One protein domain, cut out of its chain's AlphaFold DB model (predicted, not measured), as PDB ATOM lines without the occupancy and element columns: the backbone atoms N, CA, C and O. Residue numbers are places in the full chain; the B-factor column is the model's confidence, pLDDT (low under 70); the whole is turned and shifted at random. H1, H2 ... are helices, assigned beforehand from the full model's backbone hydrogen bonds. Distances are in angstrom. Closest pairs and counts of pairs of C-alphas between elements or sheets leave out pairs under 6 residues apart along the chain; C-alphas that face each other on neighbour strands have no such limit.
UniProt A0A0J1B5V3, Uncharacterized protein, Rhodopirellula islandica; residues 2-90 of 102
ATOM      1  N   ALA A   2     140.588  95.618 164.796       92.75
ATOM      2  CA  ALA A   2     141.007  94.203 164.861       92.75
ATOM      3  C   ALA A   2     140.968  93.461 163.512       92.75
ATOM      4  O   ALA A   2     141.859  92.671 163.213       92.75
ATOM      5  N   LEU A   3     139.973  93.769 162.672       96.75
ATOM      6  CA  LEU A   3     139.852  93.186 161.338       96.75
ATOM      7  C   LEU A   3     141.098  93.435 160.465       96.75
ATOM      8  O   LEU A   3     141.595  92.499 159.850       96.75
ATOM      9  N   HIS A   4     141.653  94.651 160.464       97.44
ATOM     10  CA  HIS A   4     142.872  94.969 159.710       97.44
ATOM     11  C   HIS A   4     144.093  94.216 160.258       97.44
ATOM     12  O   HIS A   4     144.830  93.588 159.510       97.44
ATOM     13  N   PHE A   5     144.279  94.197 161.579       97.44
ATOM     14  CA  PHE A   5     145.433  93.528 162.192       97.44
ATOM     15  C   PHE A   5     145.381  92.002 162.099       97.44
ATOM     16  O   PHE A   5     146.422  91.355 162.179       97.44
ATOM     17  N   SER A   6     144.202  91.419 161.866       97.38
ATOM     18  CA  SER A   6     144.076  89.977 161.632       97.38
ATOM     19  C   SER A   6     144.854  89.492 160.398       97.38
ATOM     20  O   SER A   6     145.243  88.327 160.351       97.38
ATOM     21  N   GLN A   7     145.192  90.386 159.456       97.44
ATOM     22  CA  GLN A   7     146.078  90.088 158.324       97.44
ATOM     23  C   GLN A   7     147.483  89.637 158.772       97.44
ATOM     24  O   GLN A   7     148.118  88.820 158.108       97.44
ATOM     25  N   PHE A   8     147.956  90.079 159.942       97.50
ATOM     26  CA  PHE A   8     149.258  89.681 160.491       97.50
ATOM     27  C   PHE A   8     149.284  88.280 161.093       97.50
ATOM     28  O   PHE A   8     150.365  87.767 161.383       97.50
ATOM     29  N   ALA A   9     148.132  87.612 161.218       96.88
ATOM     30  CA  ALA A   9     148.089  86.206 161.617       96.88
ATOM     31  C   ALA A   9     148.935  85.322 160.680       96.88
ATOM     32  O   ALA A   9     149.486  84.316 161.121       96.88
ATOM     33  N   GLY A  10     149.102  85.745 159.418       94.19
ATOM     34  CA  GLY A  10     149.952  85.095 158.421       94.19
ATOM     35  C   GLY A  10     151.428  84.973 158.813       94.19
ATOM     36  O   GLY A  10     152.092  84.057 158.339       94.19
ATOM     37  N   TYR A  11     151.936  85.849 159.690       93.44
ATOM     38  CA  TYR A  11     153.325  85.792 160.165       93.44
ATOM     39  C   TYR A  11     153.563  84.725 161.235       93.44
ATOM     40  O   TYR A  11     154.706  84.348 161.474       93.44
ATOM     41  N   VAL A  12     152.497  84.237 161.875       95.75
ATOM     42  CA  VAL A  12     152.569  83.175 162.890       95.75
ATOM     43  C   VAL A  12     152.110  81.846 162.304       95.75
ATOM     44  O   VAL A  12     152.753  80.819 162.504       95.75
ATOM     45  N   ILE A  13     150.996  81.864 161.571       96.19
ATOM     46  CA  ILE A  13     150.389  80.684 160.959       96.19
ATOM     47  C   ILE A  13     150.273  80.951 159.455       96.19
ATOM     48  O   ILE A  13     149.551  81.873 159.061       96.19
ATOM     49  N   PRO A  14     150.928  80.150 158.593       92.19
ATOM     50  CA  PRO A  14     150.800  80.291 157.147       92.19
ATOM     51  C   PRO A  14     149.333  80.351 156.702       92.19
ATOM     52  O   PRO A  14     148.477  79.664 157.256       92.19
ATOM     53  N   PHE A  15     149.034  81.187 155.705       92.25
ATOM     54  CA  PHE A  15     147.686  81.450 155.161       92.25
ATOM     55  C   PHE A  15     146.675  82.115 156.109       92.25
ATOM     56  O   PHE A  15     145.681  82.669 155.629       92.25
ATOM     57  N   ALA A  16     146.915  82.159 157.423       95.88
ATOM     58  CA  ALA A  16     145.979  82.779 158.358       95.88
ATOM     59  C   ALA A  16     145.770  84.277 158.078       95.88
ATOM     60  O   ALA A  16     144.680  84.786 158.306       95.88
ATOM     61  N   GLY A  17     146.759  84.965 157.499       94.56
ATOM     62  CA  GLY A  17     146.642  86.371 157.094       94.56
ATOM     63  C   GLY A  17     145.641  86.638 155.963       94.56
ATOM     64  O   GLY A  17     145.141  87.751 155.843       94.56
ATOM     65  N   PHE A  18     145.294  85.613 155.177       94.44
ATOM     66  CA  PHE A  18     144.233  85.685 154.168       94.44
ATOM     67  C   PHE A  18     142.888  85.248 154.750       94.44
ATOM     68  O   PHE A  18     141.862  85.873 154.499       94.44
ATOM     69  N   LEU A  19     142.886  84.173 155.540       97.06
ATOM     70  CA  LEU A  19     141.656  83.551 156.024       97.06
ATOM     71  C   LEU A  19     141.035  84.304 157.202       97.06
ATOM     72  O   LEU A  19     139.832  84.550 157.195       97.06
ATOM     73  N   ALA A  20     141.834  84.691 158.198       97.56
ATOM     74  CA  ALA A  20     141.349  85.341 159.413       97.56
ATOM     75  C   ALA A  20     140.516  86.606 159.137       97.56
ATOM     76  O   ALA A  20     139.382  86.657 159.621       97.56
ATOM     77  N   PRO A  21     140.976  87.593 158.340       97.62
ATOM     78  CA  PRO A  21     140.163  88.776 158.053       97.62
ATOM     79  C   PRO A  21     138.861  88.433 157.328       97.62
ATOM     80  O   PRO A  21     137.817  88.991 157.655       97.62
ATOM     81  N   ILE A  22     138.881  87.492 156.382       98.06
ATOM     82  CA  ILE A  22     137.678  87.114 155.631       98.06
ATOM     83  C   ILE A  22     136.672  86.405 156.534       98.06
ATOM     84  O   ILE A  22     135.494  86.747 156.513       98.06
ATOM     85  N   VAL A  23     137.124  85.470 157.371       98.00
ATOM     86  CA  VAL A  23     136.263  84.772 158.333       98.00
ATOM     87  C   VAL A  23     135.666  85.760 159.333       98.00
ATOM     88  O   VAL A  23     134.453  85.763 159.525       98.00
ATOM     89  N   ILE A  24     136.481  86.641 159.926       97.75
ATOM     90  CA  ILE A  24     135.994  87.662 160.865       97.75
ATOM     91  C   ILE A  24     134.962  88.563 160.181       97.75
ATOM     92  O   ILE A  24     133.904  88.810 160.756       97.75
ATOM     93  N   TRP A  25     135.235  89.030 158.959       98.00
ATOM     94  CA  TRP A  25     134.301  89.862 158.205       98.00
ATOM     95  C   TRP A  25     132.979  89.139 157.940       98.00
ATOM     96  O   TRP A  25     131.926  89.673 158.278       98.00
ATOM     97  N   GLN A  26     133.011  87.919 157.396       97.94
ATOM     98  CA  GLN A  26     131.788  87.184 157.064       97.94
ATOM     99  C   GLN A  26     130.947  86.842 158.297       97.94
ATOM    100  O   GLN A  26     129.727  86.878 158.207       97.94
ATOM    101  N   LEU A  27     131.577  86.566 159.443       97.69
ATOM    102  CA  LEU A  27     130.868  86.257 160.686       97.69
ATOM    103  C   LEU A  27     130.272  87.483 161.386       97.69
ATOM    104  O   LEU A  27     129.403  87.319 162.233       97.69
ATOM    105  N   LYS A  28     130.783  88.690 161.115       96.81
ATOM    106  CA  LYS A  28     130.448  89.892 161.895       96.81
ATOM    107  C   LYS A  28     129.778  91.004 161.104       96.81
ATOM    108  O   LYS A  28     129.231  91.904 161.726       96.81
ATOM    109  N   LYS A  29     129.803  90.972 159.771       95.75
ATOM    110  CA  LYS A  29     129.230  92.038 158.929       95.75
ATOM    111  C   LYS A  29     127.729  92.266 159.153       95.75
ATOM    112  O   LYS A  29     127.290  93.404 159.038       95.75
ATOM    113  N   ASP A  30     126.975  91.218 159.491       96.38
ATOM    114  CA  ASP A  30     125.524  91.314 159.706       96.38
ATOM    115  C   ASP A  30     125.204  91.903 161.095       96.38
ATOM    116  O   ASP A  30     124.280  92.703 161.230       96.38
ATOM    117  N   ASP A  31     126.022  91.582 162.106       96.88
ATOM    118  CA  ASP A  31     125.928  92.142 163.465       96.88
ATOM    119  C   ASP A  31     126.472  93.578 163.550       96.88
ATOM    120  O   ASP A  31     126.036  94.384 164.371       96.88
ATOM    121  N   MET A  32     127.482  93.892 162.734       94.69
ATOM    122  CA  MET A  32     128.217  95.156 162.734       94.69
ATOM    123  C   MET A  32     128.263  95.723 161.309       94.69
ATOM    124  O   MET A  32     129.282  95.571 160.630       94.69
ATOM    125  N   PRO A  33     127.206  96.414 160.843       93.00
ATOM    126  CA  PRO A  33     127.136  96.931 159.473       93.00
ATOM    127  C   PRO A  33     128.301  97.860 159.098       93.00
ATOM    128  O   PRO A  33     128.751  97.879 157.954       93.00
ATOM    129  N   GLU A  34     128.852  98.586 160.075       93.44
ATOM    130  CA  GLU A  34     130.039  99.437 159.913       93.44
ATOM    131  C   GLU A  34     131.306  98.648 159.545       93.44
ATOM    132  O   GLU A  34     132.254  99.212 159.004       93.44
ATOM    133  N   LEU A  35     131.336  97.338 159.806       95.62
ATOM    134  CA  LEU A  35     132.444  96.454 159.459       95.62
ATOM    135  C   LEU A  35     132.473  96.120 157.962       95.62
ATOM    136  O   LEU A  35     133.556  95.869 157.428       95.62
ATOM    137  N   ASP A  36     131.322  96.112 157.278       97.31
ATOM    138  CA  ASP A  36     131.229  95.655 155.885       97.31
ATOM    139  C   ASP A  36     132.135  96.456 154.928       97.31
ATOM    140  O   ASP A  36     132.902  95.842 154.178       97.31
ATOM    141  N   PRO A  37     132.185  97.803 154.994       97.12
ATOM    142  CA  PRO A  37     133.112  98.585 154.178       97.12
ATOM    143  C   PRO A  37     134.591  98.253 154.428       97.12
ATOM    144  O   PRO A  37     135.382  98.216 153.482       97.12
ATOM    145  N   HIS A  38     134.980  97.984 155.680       97.75
ATOM    146  CA  HIS A  38     136.349  97.579 156.016       97.75
ATOM    147  C   HIS A  38     136.665  96.184 155.472       97.75
ATOM    148  O   HIS A  38     137.730  95.978 154.893       97.75
ATOM    149  N   GLY A  39     135.728  95.245 155.614       97.50
ATOM    150  CA  GLY A  39     135.852  93.882 155.112       97.50
ATOM    151  C   GLY A  39     135.988  93.812 153.599       97.50
ATOM    152  O   GLY A  39     136.925  93.183 153.110       97.50
ATOM    153  N   ARG A  40     135.145  94.535 152.851       97.81
ATOM    154  CA  ARG A  40     135.267  94.636 151.386       97.81
ATOM    155  C   ARG A  40     136.598  95.232 150.959       97.81
ATOM    156  O   ARG A  40     137.229  94.728 150.036       97.81
ATOM    157  N   ASN A  41     137.048  96.294 151.628       97.81
ATOM    158  CA  ASN A  41     138.333  96.922 151.325       97.81
ATOM    159  C   ASN A  41     139.508  95.950 151.547       97.81
ATOM    160  O   ASN A  41     140.373  95.841 150.683       97.81
ATOM    161  N   ILE A  42     139.504  95.196 152.653       97.75
ATOM    162  CA  ILE A  42     140.529  94.179 152.929       97.75
ATOM    163  C   ILE A  42     140.443  93.022 151.931       97.75
ATOM    164  O   ILE A  42     141.471  92.597 151.418       97.75
ATOM    165  N   ALA A  43     139.246  92.530 151.608       98.19
ATOM    166  CA  ALA A  43     139.071  91.451 150.637       98.19
ATOM    167  C   ALA A  43     139.617  91.840 149.258       98.19
ATOM    168  O   ALA A  43     140.388  91.096 148.654       98.19
ATOM    169  N   ASN A  44     139.284  93.046 148.799       98.25
ATOM    170  CA  ASN A  44     139.799  93.610 147.559       98.25
ATOM    171  C   ASN A  44     141.332  93.743 147.582       98.25
ATOM    172  O   ASN A  44     141.992  93.431 146.585       98.25
ATOM    173  N   TRP A  45     141.916  94.144 148.718       98.12
ATOM    174  CA  TRP A  45     143.368  94.196 148.884       98.12
ATOM    175  C   TRP A  45     144.008  92.814 148.821       98.12
ATOM    176  O   TRP A  45     144.945  92.642 148.058       98.12
ATOM    177  N   LEU A  46     143.489  91.826 149.552       97.44
ATOM    178  CA  LEU A  46     144.039  90.469 149.564       97.44
ATOM    179  C   LEU A  46     144.025  89.839 148.166       97.44
ATOM    180  O   LEU A  46     144.991  89.189 147.774       97.44
ATOM    181  N   ILE A  47     142.961  90.068 147.390       97.88
ATOM    182  CA  ILE A  47     142.889  89.623 145.990       97.88
ATOM    183  C   ILE A  47     143.929  90.365 145.141       97.88
ATOM    184  O   ILE A  47     144.654  89.738 144.369       97.88
ATOM    185  N   THR A  48     144.036  91.688 145.296       97.69
ATOM    186  CA  THR A  48     145.024  92.505 144.569       97.69
ATOM    187  C   THR A  48     146.456  92.066 144.884       97.69
ATOM    188  O   THR A  48     147.249  91.854 143.970       97.69
ATOM    189  N   GLU A  49     146.781  91.896 146.165       97.00
ATOM    190  CA  GLU A  49     148.073  91.440 146.670       97.00
ATOM    191  C   GLU A  49     148.410  90.049 146.131       97.00
ATOM    192  O   GLU A  49     149.519  89.827 145.643       97.00
ATOM    193  N   PHE A  50     147.442  89.129 146.132       96.75
ATOM    194  CA  PHE A  50     147.629  87.792 145.583       96.75
ATOM    195  C   PHE A  50     147.935  87.830 144.080       96.75
ATOM    196  O   PHE A  50     148.916  87.230 143.638       96.75
ATOM    197  N   ILE A  51     147.169  88.592 143.295       97.94
ATOM    198  CA  ILE A  51     147.423  88.759 141.856       97.94
ATOM    199  C   ILE A  51     148.800  89.396 141.620       97.94
ATOM    200  O   ILE A  51     149.575  88.896 140.803       97.94
ATOM    201  N   ALA A  52     149.141  90.455 142.359       97.25
ATOM    202  CA  ALA A  52     150.444  91.109 142.265       97.25
ATOM    203  C   ALA A  52     151.589  90.142 142.600       97.25
ATOM    204  O   ALA A  52     152.606  90.141 141.908       97.25
ATOM    205  N   SER A  53     151.410  89.269 143.597       96.50
ATOM    206  CA  SER A  53     152.406  88.258 143.965       96.50
ATOM    207  C   SER A  53     152.665  87.255 142.835       96.50
ATOM    208  O   SER A  53     153.819  86.920 142.576       96.50
ATOM    209  N   ILE A  54     151.627  86.841 142.098       98.06
ATOM    210  CA  ILE A  54     151.762  85.958 140.929       98.06
ATOM    211  C   ILE A  54     152.505  86.680 139.802       98.06
ATOM    212  O   ILE A  54     153.433  86.124 139.214       98.06
ATOM    213  N   VAL A  55     152.138  87.934 139.518       97.62
ATOM    214  CA  VAL A  55     152.812  88.747 138.495       97.62
ATOM    215  C   VAL A  55     154.295  88.913 138.832       97.62
ATOM    216  O   VAL A  55     155.150  88.676 137.980       97.62
ATOM    217  N   PHE A  56     154.626  89.259 140.077       97.88
ATOM    218  CA  PHE A  56     156.017  89.399 140.504       97.88
ATOM    219  C   PHE A  56     156.764  88.066 140.548       97.88
ATOM    220  O   PHE A  56     157.947  88.052 140.222       97.88
ATOM    221  N   ALA A  57     156.102  86.942 140.838       97.06
ATOM    222  CA  ALA A  57     156.714  85.617 140.727       97.06
ATOM    223  C   ALA A  57     157.148  85.319 139.284       97.06
ATOM    224  O   ALA A  57     158.265  84.862 139.056       97.06
ATOM    225  N   ILE A  58     156.302  85.644 138.302       97.44
ATOM    226  CA  ILE A  58     156.622  85.482 136.877       97.44
ATOM    227  C   ILE A  58     157.776  86.414 136.479       97.44
ATOM    228  O   ILE A  58     158.739  85.983 135.847       97.44
ATOM    229  N   LEU A  59     157.730  87.686 136.892       97.00
ATOM    230  CA  LEU A  59     158.787  88.661 136.593       97.00
ATOM    231  C   LEU A  59     160.101  88.381 137.337       97.00
ATOM    232  O   LEU A  59     161.148  88.904 136.950       97.00
ATOM    233  N   ALA A  60     160.087  87.574 138.399       95.81
ATOM    234  CA  ALA A  60     161.297  87.197 139.123       95.81
ATOM    235  C   ALA A  60     162.222  86.312 138.275       95.81
ATOM    236  O   ALA A  60     163.432  86.350 138.483       95.81
ATOM    237  N   VAL A  61     161.691  85.608 137.264       94.75
ATOM    238  CA  VAL A  61     162.488  84.827 136.296       94.75
ATOM    239  C   VAL A  61     163.520  85.703 135.573       94.75
ATOM    240  O   VAL A  61     164.613  85.242 135.264       94.75
ATOM    241  N   ILE A  62     163.199  86.985 135.359       93.81
ATOM    242  CA  ILE A  62     164.092  87.988 134.754       93.81
ATOM    243  C   ILE A  62     164.661  88.979 135.788       93.81
ATOM    244  O   ILE A  62     165.132  90.056 135.433       93.81
ATOM    245  N   GLY A  63     164.585  88.654 137.082       90.75
ATOM    246  CA  GLY A  63     165.138  89.434 138.198       90.75
ATOM    247  C   GLY A  63     164.298  90.634 138.661       90.75
ATOM    248  O   GLY A  63     164.322  90.970 139.844       90.75
ATOM    249  N   ILE A  64     163.496  91.246 137.785       91.75
ATOM    250  CA  ILE A  64     162.716  92.464 138.098       91.75
ATOM    251  C   ILE A  64     161.657  92.209 139.184       91.75
ATOM    252  O   ILE A  64     161.388  93.078 140.015       91.75
ATOM    253  N   GLY A  65     161.089  91.001 139.226       94.00
ATOM    254  CA  GLY A  65     160.068  90.632 140.211       94.00
ATOM    255  C   GLY A  65     160.523  90.730 141.671       94.00
ATOM    256  O   GLY A  65     159.694  90.983 142.542       94.00
ATOM    257  N   LEU A  66     161.828  90.618 141.950       94.94
ATOM    258  CA  LEU A  66     162.365  90.707 143.314       94.94
ATOM    259  C   LEU A  66     162.132  92.089 143.940       94.94
ATOM    260  O   LEU A  66     161.727  92.180 145.098       94.94
ATOM    261  N   LEU A  67     162.321  93.163 143.168       95.56
ATOM    262  CA  LEU A  67     162.015  94.523 143.627       95.56
ATOM    263  C   LEU A  67     160.510  94.697 143.871       95.56
ATOM    264  O   LEU A  67     160.115  95.322 144.855       95.56
ATOM    265  N   GLY A  68     159.677  94.097 143.016       95.88
ATOM    266  CA  GLY A  68     158.225  94.066 143.193       95.88
ATOM    267  C   GLY A  68     157.811  93.401 144.507       95.88
ATOM    268  O   GLY A  68     157.003  93.962 145.244       95.88
ATOM    269  N   PHE A  69     158.419  92.263 144.855       97.06
ATOM    270  CA  PHE A  69     158.169  91.590 146.132       97.06
ATOM    271  C   PHE A  69     158.584  92.418 147.347       97.06
ATOM    272  O   PHE A  69     157.851  92.427 148.332       97.06
ATOM    273  N   LEU A  70     159.710  93.140 147.292       96.62
ATOM    274  CA  LEU A  70     160.117  94.028 148.387       96.62
ATOM    275  C   LEU A  70     159.091  95.143 148.614       96.62
ATOM    276  O   LEU A  70     158.705  95.404 149.753       96.62
ATOM    277  N   ILE A  71     158.610  95.766 147.534       97.00
ATOM    278  CA  ILE A  71     157.557  96.784 147.613       97.00
ATOM    279  C   ILE A  71     156.279  96.166 148.184       97.00
ATOM    280  O   ILE A  71     155.712  96.703 149.134       97.00
ATOM    281  N   LEU A  72     155.846  95.020 147.651       96.94
ATOM    282  CA  LEU A  72     154.626  94.348 148.090       96.94
ATOM    283  C   LEU A  72     154.690  93.960 149.573       96.94
ATOM    284  O   LEU A  72     153.729  94.201 150.298       96.94
ATOM    285  N   ALA A  73     155.836  93.462 150.047       96.19
ATOM    286  CA  ALA A  73     156.056  93.134 151.452       96.19
ATOM    287  C   ALA A  73     155.893  94.366 152.355       96.19
ATOM    288  O   ALA A  73     155.195  94.297 153.366       96.19
ATOM    289  N   VAL A  74     156.457  95.516 151.972       98.12
ATOM    290  CA  VAL A  74     156.275  96.768 152.722       98.12
ATOM    291  C   VAL A  74     154.802  97.186 152.743       98.12
ATOM    292  O   VAL A  74     154.273  97.505 153.807       98.12
ATOM    293  N   LEU A  75     154.112  97.145 151.600       97.94
ATOM    294  CA  LEU A  75     152.694  97.516 151.525       97.94
ATOM    295  C   LEU A  75     151.801  96.574 152.351       97.94
ATOM    296  O   LEU A  75     150.904  97.058 153.042       97.94
ATOM    297  N   SER A  76     152.098  95.267 152.357       96.06
ATOM    298  CA  SER A  76     151.391  94.246 153.154       96.06
ATOM    299  C   SER A  76     151.457  94.502 154.664       96.06
ATOM    300  O   SER A  76     150.580  94.068 155.406       96.06
ATOM    301  N   VAL A  77     152.459  95.260 155.125       97.62
ATOM    302  CA  VAL A  77     152.601  95.687 156.525       97.62
ATOM    303  C   VAL A  77     151.973  97.058 156.752       97.62
ATOM    304  O   VAL A  77     151.197  97.260 157.687       97.62
ATOM    305  N   VAL A  78     152.301  98.021 155.892       98.31
ATOM    306  CA  VAL A  78     151.917  99.424 156.073       98.31
ATOM    307  C   VAL A  78     150.406  99.613 155.937       98.31
ATOM    308  O   VAL A  78     149.810 100.341 156.734       98.31
ATOM    309  N   PHE A  79     149.757  98.959 154.971       98.12
ATOM    310  CA  PHE A  79     148.326  99.159 154.734       98.12
ATOM    311  C   PHE A  79     147.442  98.645 155.880       98.12
ATOM    312  O   PHE A  79     146.568  99.402 156.318       98.12
ATOM    313  N   PRO A  80     147.665  97.444 156.452       97.75
ATOM    314  CA  PRO A  80     146.934  97.018 157.644       97.75
ATOM    315  C   PRO A  80     147.182  97.899 158.868       97.75
ATOM    316  O   PRO A  80     146.236  98.158 159.613       97.75
ATOM    317  N   ILE A  81     148.398  98.436 159.046       98.31
ATOM    318  CA  ILE A  81     148.695  99.397 160.123       98.31
ATOM    319  C   ILE A  81     147.853 100.665 159.967       98.31
ATOM    320  O   ILE A  81     147.091 101.015 160.871       98.31
ATOM    321  N   ILE A  82     147.947 101.334 158.814       98.25
ATOM    322  CA  ILE A  82     147.222 102.588 158.565       98.25
ATOM    323  C   ILE A  82     145.714 102.344 158.612       98.25
ATOM    324  O   ILE A  82     144.994 103.092 159.271       98.25
ATOM    325  N   GLY A  83     145.233 101.273 157.978       97.62
ATOM    326  CA  GLY A  83     143.826 100.882 158.014       97.62
ATOM    327  C   GLY A  83     143.322 100.635 159.433       97.62
ATOM    328  O   GLY A  83     142.247 101.102 159.792       97.62
ATOM    329  N   GLY A  84     144.114  99.960 160.268       97.69
ATOM    330  CA  GLY A  84     143.787  99.716 161.670       97.69
ATOM    331  C   GLY A  84     143.660 101.001 162.490       97.69
ATOM    332  O   GLY A  84     142.677 101.141 163.221       97.69
ATOM    333  N   ILE A  85     144.606 101.935 162.324       98.19
ATOM    334  CA  ILE A  85     144.609 103.255 162.981       98.19
ATOM    335  C   ILE A  85     143.434 104.110 162.492       98.19
ATOM    336  O   ILE A  85     142.705 104.691 163.289       98.19
ATOM    337  N   LYS A  86     143.194 104.170 161.181       97.75
ATOM    338  CA  LYS A  86     142.073 104.935 160.621       97.75
ATOM    339  C   LYS A  86     140.722 104.362 161.038       97.75
ATOM    340  O   LYS A  86     139.850 105.109 161.472       97.75
ATOM    341  N   ALA A  87     140.594 103.038 161.071       96.62
ATOM    342  CA  ALA A  87     139.400 102.383 161.588       96.62
ATOM    343  C   ALA A  87     139.162 102.668 163.081       96.62
ATOM    344  O   ALA A  87     138.018 102.657 163.518       96.62
ATOM    345  N   SER A  88     140.205 102.912 163.886       95.88
ATOM    346  CA  SER A  88     140.015 103.309 165.291       95.88
ATOM    347  C   SER A  88     139.555 104.753 165.455       95.88
ATOM    348  O   SER A  88     139.067 105.116 166.517       95.88
ATOM    349  N   GLN A  89     139.713 105.569 164.414       96.69
ATOM    350  CA  GLN A  89     139.196 106.935 164.322       96.69
ATOM    351  C   GLN A  89     137.789 106.974 163.692       96.69
ATOM    352  O   GLN A  89     137.253 108.056 163.480       96.69
ATOM    353  N   GLY A  90     137.192 105.815 163.374       94.44
ATOM    354  CA  GLY A  90     135.911 105.726 162.664       94.44
ATOM    355  C   GLY A  90     136.008 106.028 161.163       94.44
ATOM    356  O   GLY A  90     134.989 106.206 160.503       94.44
TER     357      GLY A  90
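AT A GLANCE: This is residues 2 to 90 of the 102 residues of an uncharacterized protein of Rhodopirellula islandica (UniProt A0A0J1B5V3). Two long helices, H3 and H4, fold back on each other as a long hairpin, and a shorter hairpin of H1 and H2 packs on the half of it that holds the first residues of H3 and the last of H4. Together they make an up-and-down bundle of four helices, each running against the one before; the other half of the long hairpin reaches beyond the short one. The printed part has 89 residues with four named helices, H1 to H4 in chain order, and no named strand: all helix. It is only just compact, close to loose, with a radius of gyration of the C-alphas of 14.2 A, and is a rod spanning 48 by 23 by 23 A.

HOW THE PARTS SIT: H1, residues 2 to 11, and H2, residues 16 to 28, form a hairpin and touch at a shallow tilt of 25 degrees, the C-alphas of Gly 10 and Gly 17 closest at 3.8 A. H3, residues 35 to 60, touches H1 with its residues 38 to 42 alone, the C-alphas of His 4 and Ile 42 closest at 7.2 A. H2 and H3, a hairpin, touch through residues 35 to 46 of H3, with the C-alphas of Trp 25 and Gly 39 closest at 5.3 A. H4, residues 64 to 88, forms a hairpin with H3 at a shallow tilt of 10 degrees; the closest C-alphas, of Phe 56 and Gly 65, are 4.2 A apart. H4 touches H1 with residues 77 to 84 alone, the C-alphas of His 4 and Pro 80 closest at 5.0 A. H2 and H4 are apart. In H3 every O i to N i+4 pair is within hydrogen-bond range, against 7 of 9 in H2, 19 of 21 in H4 and 1 of 6 in H1, where 7 of 7 O i to N i+3 pairs are.

IN THESE COORDINATES: H1 begins at C-alpha 2, (141.007, 94.203, 164.861). H3 measures 36.5 A and H4 37.0 A from first to last C-alpha, against 15.6 A for H1 and 17.4 A for H2. H4 ends at C-alpha 88, (140.015, 103.309, 165.291).

THE WHOLE: The two C-alphas farthest apart, of Asp 31 and Ile 62, are 47.9 A apart. The printed part has no cut; no link is long. Its mean pLDDT is 96.5, and no printed residue is under 70.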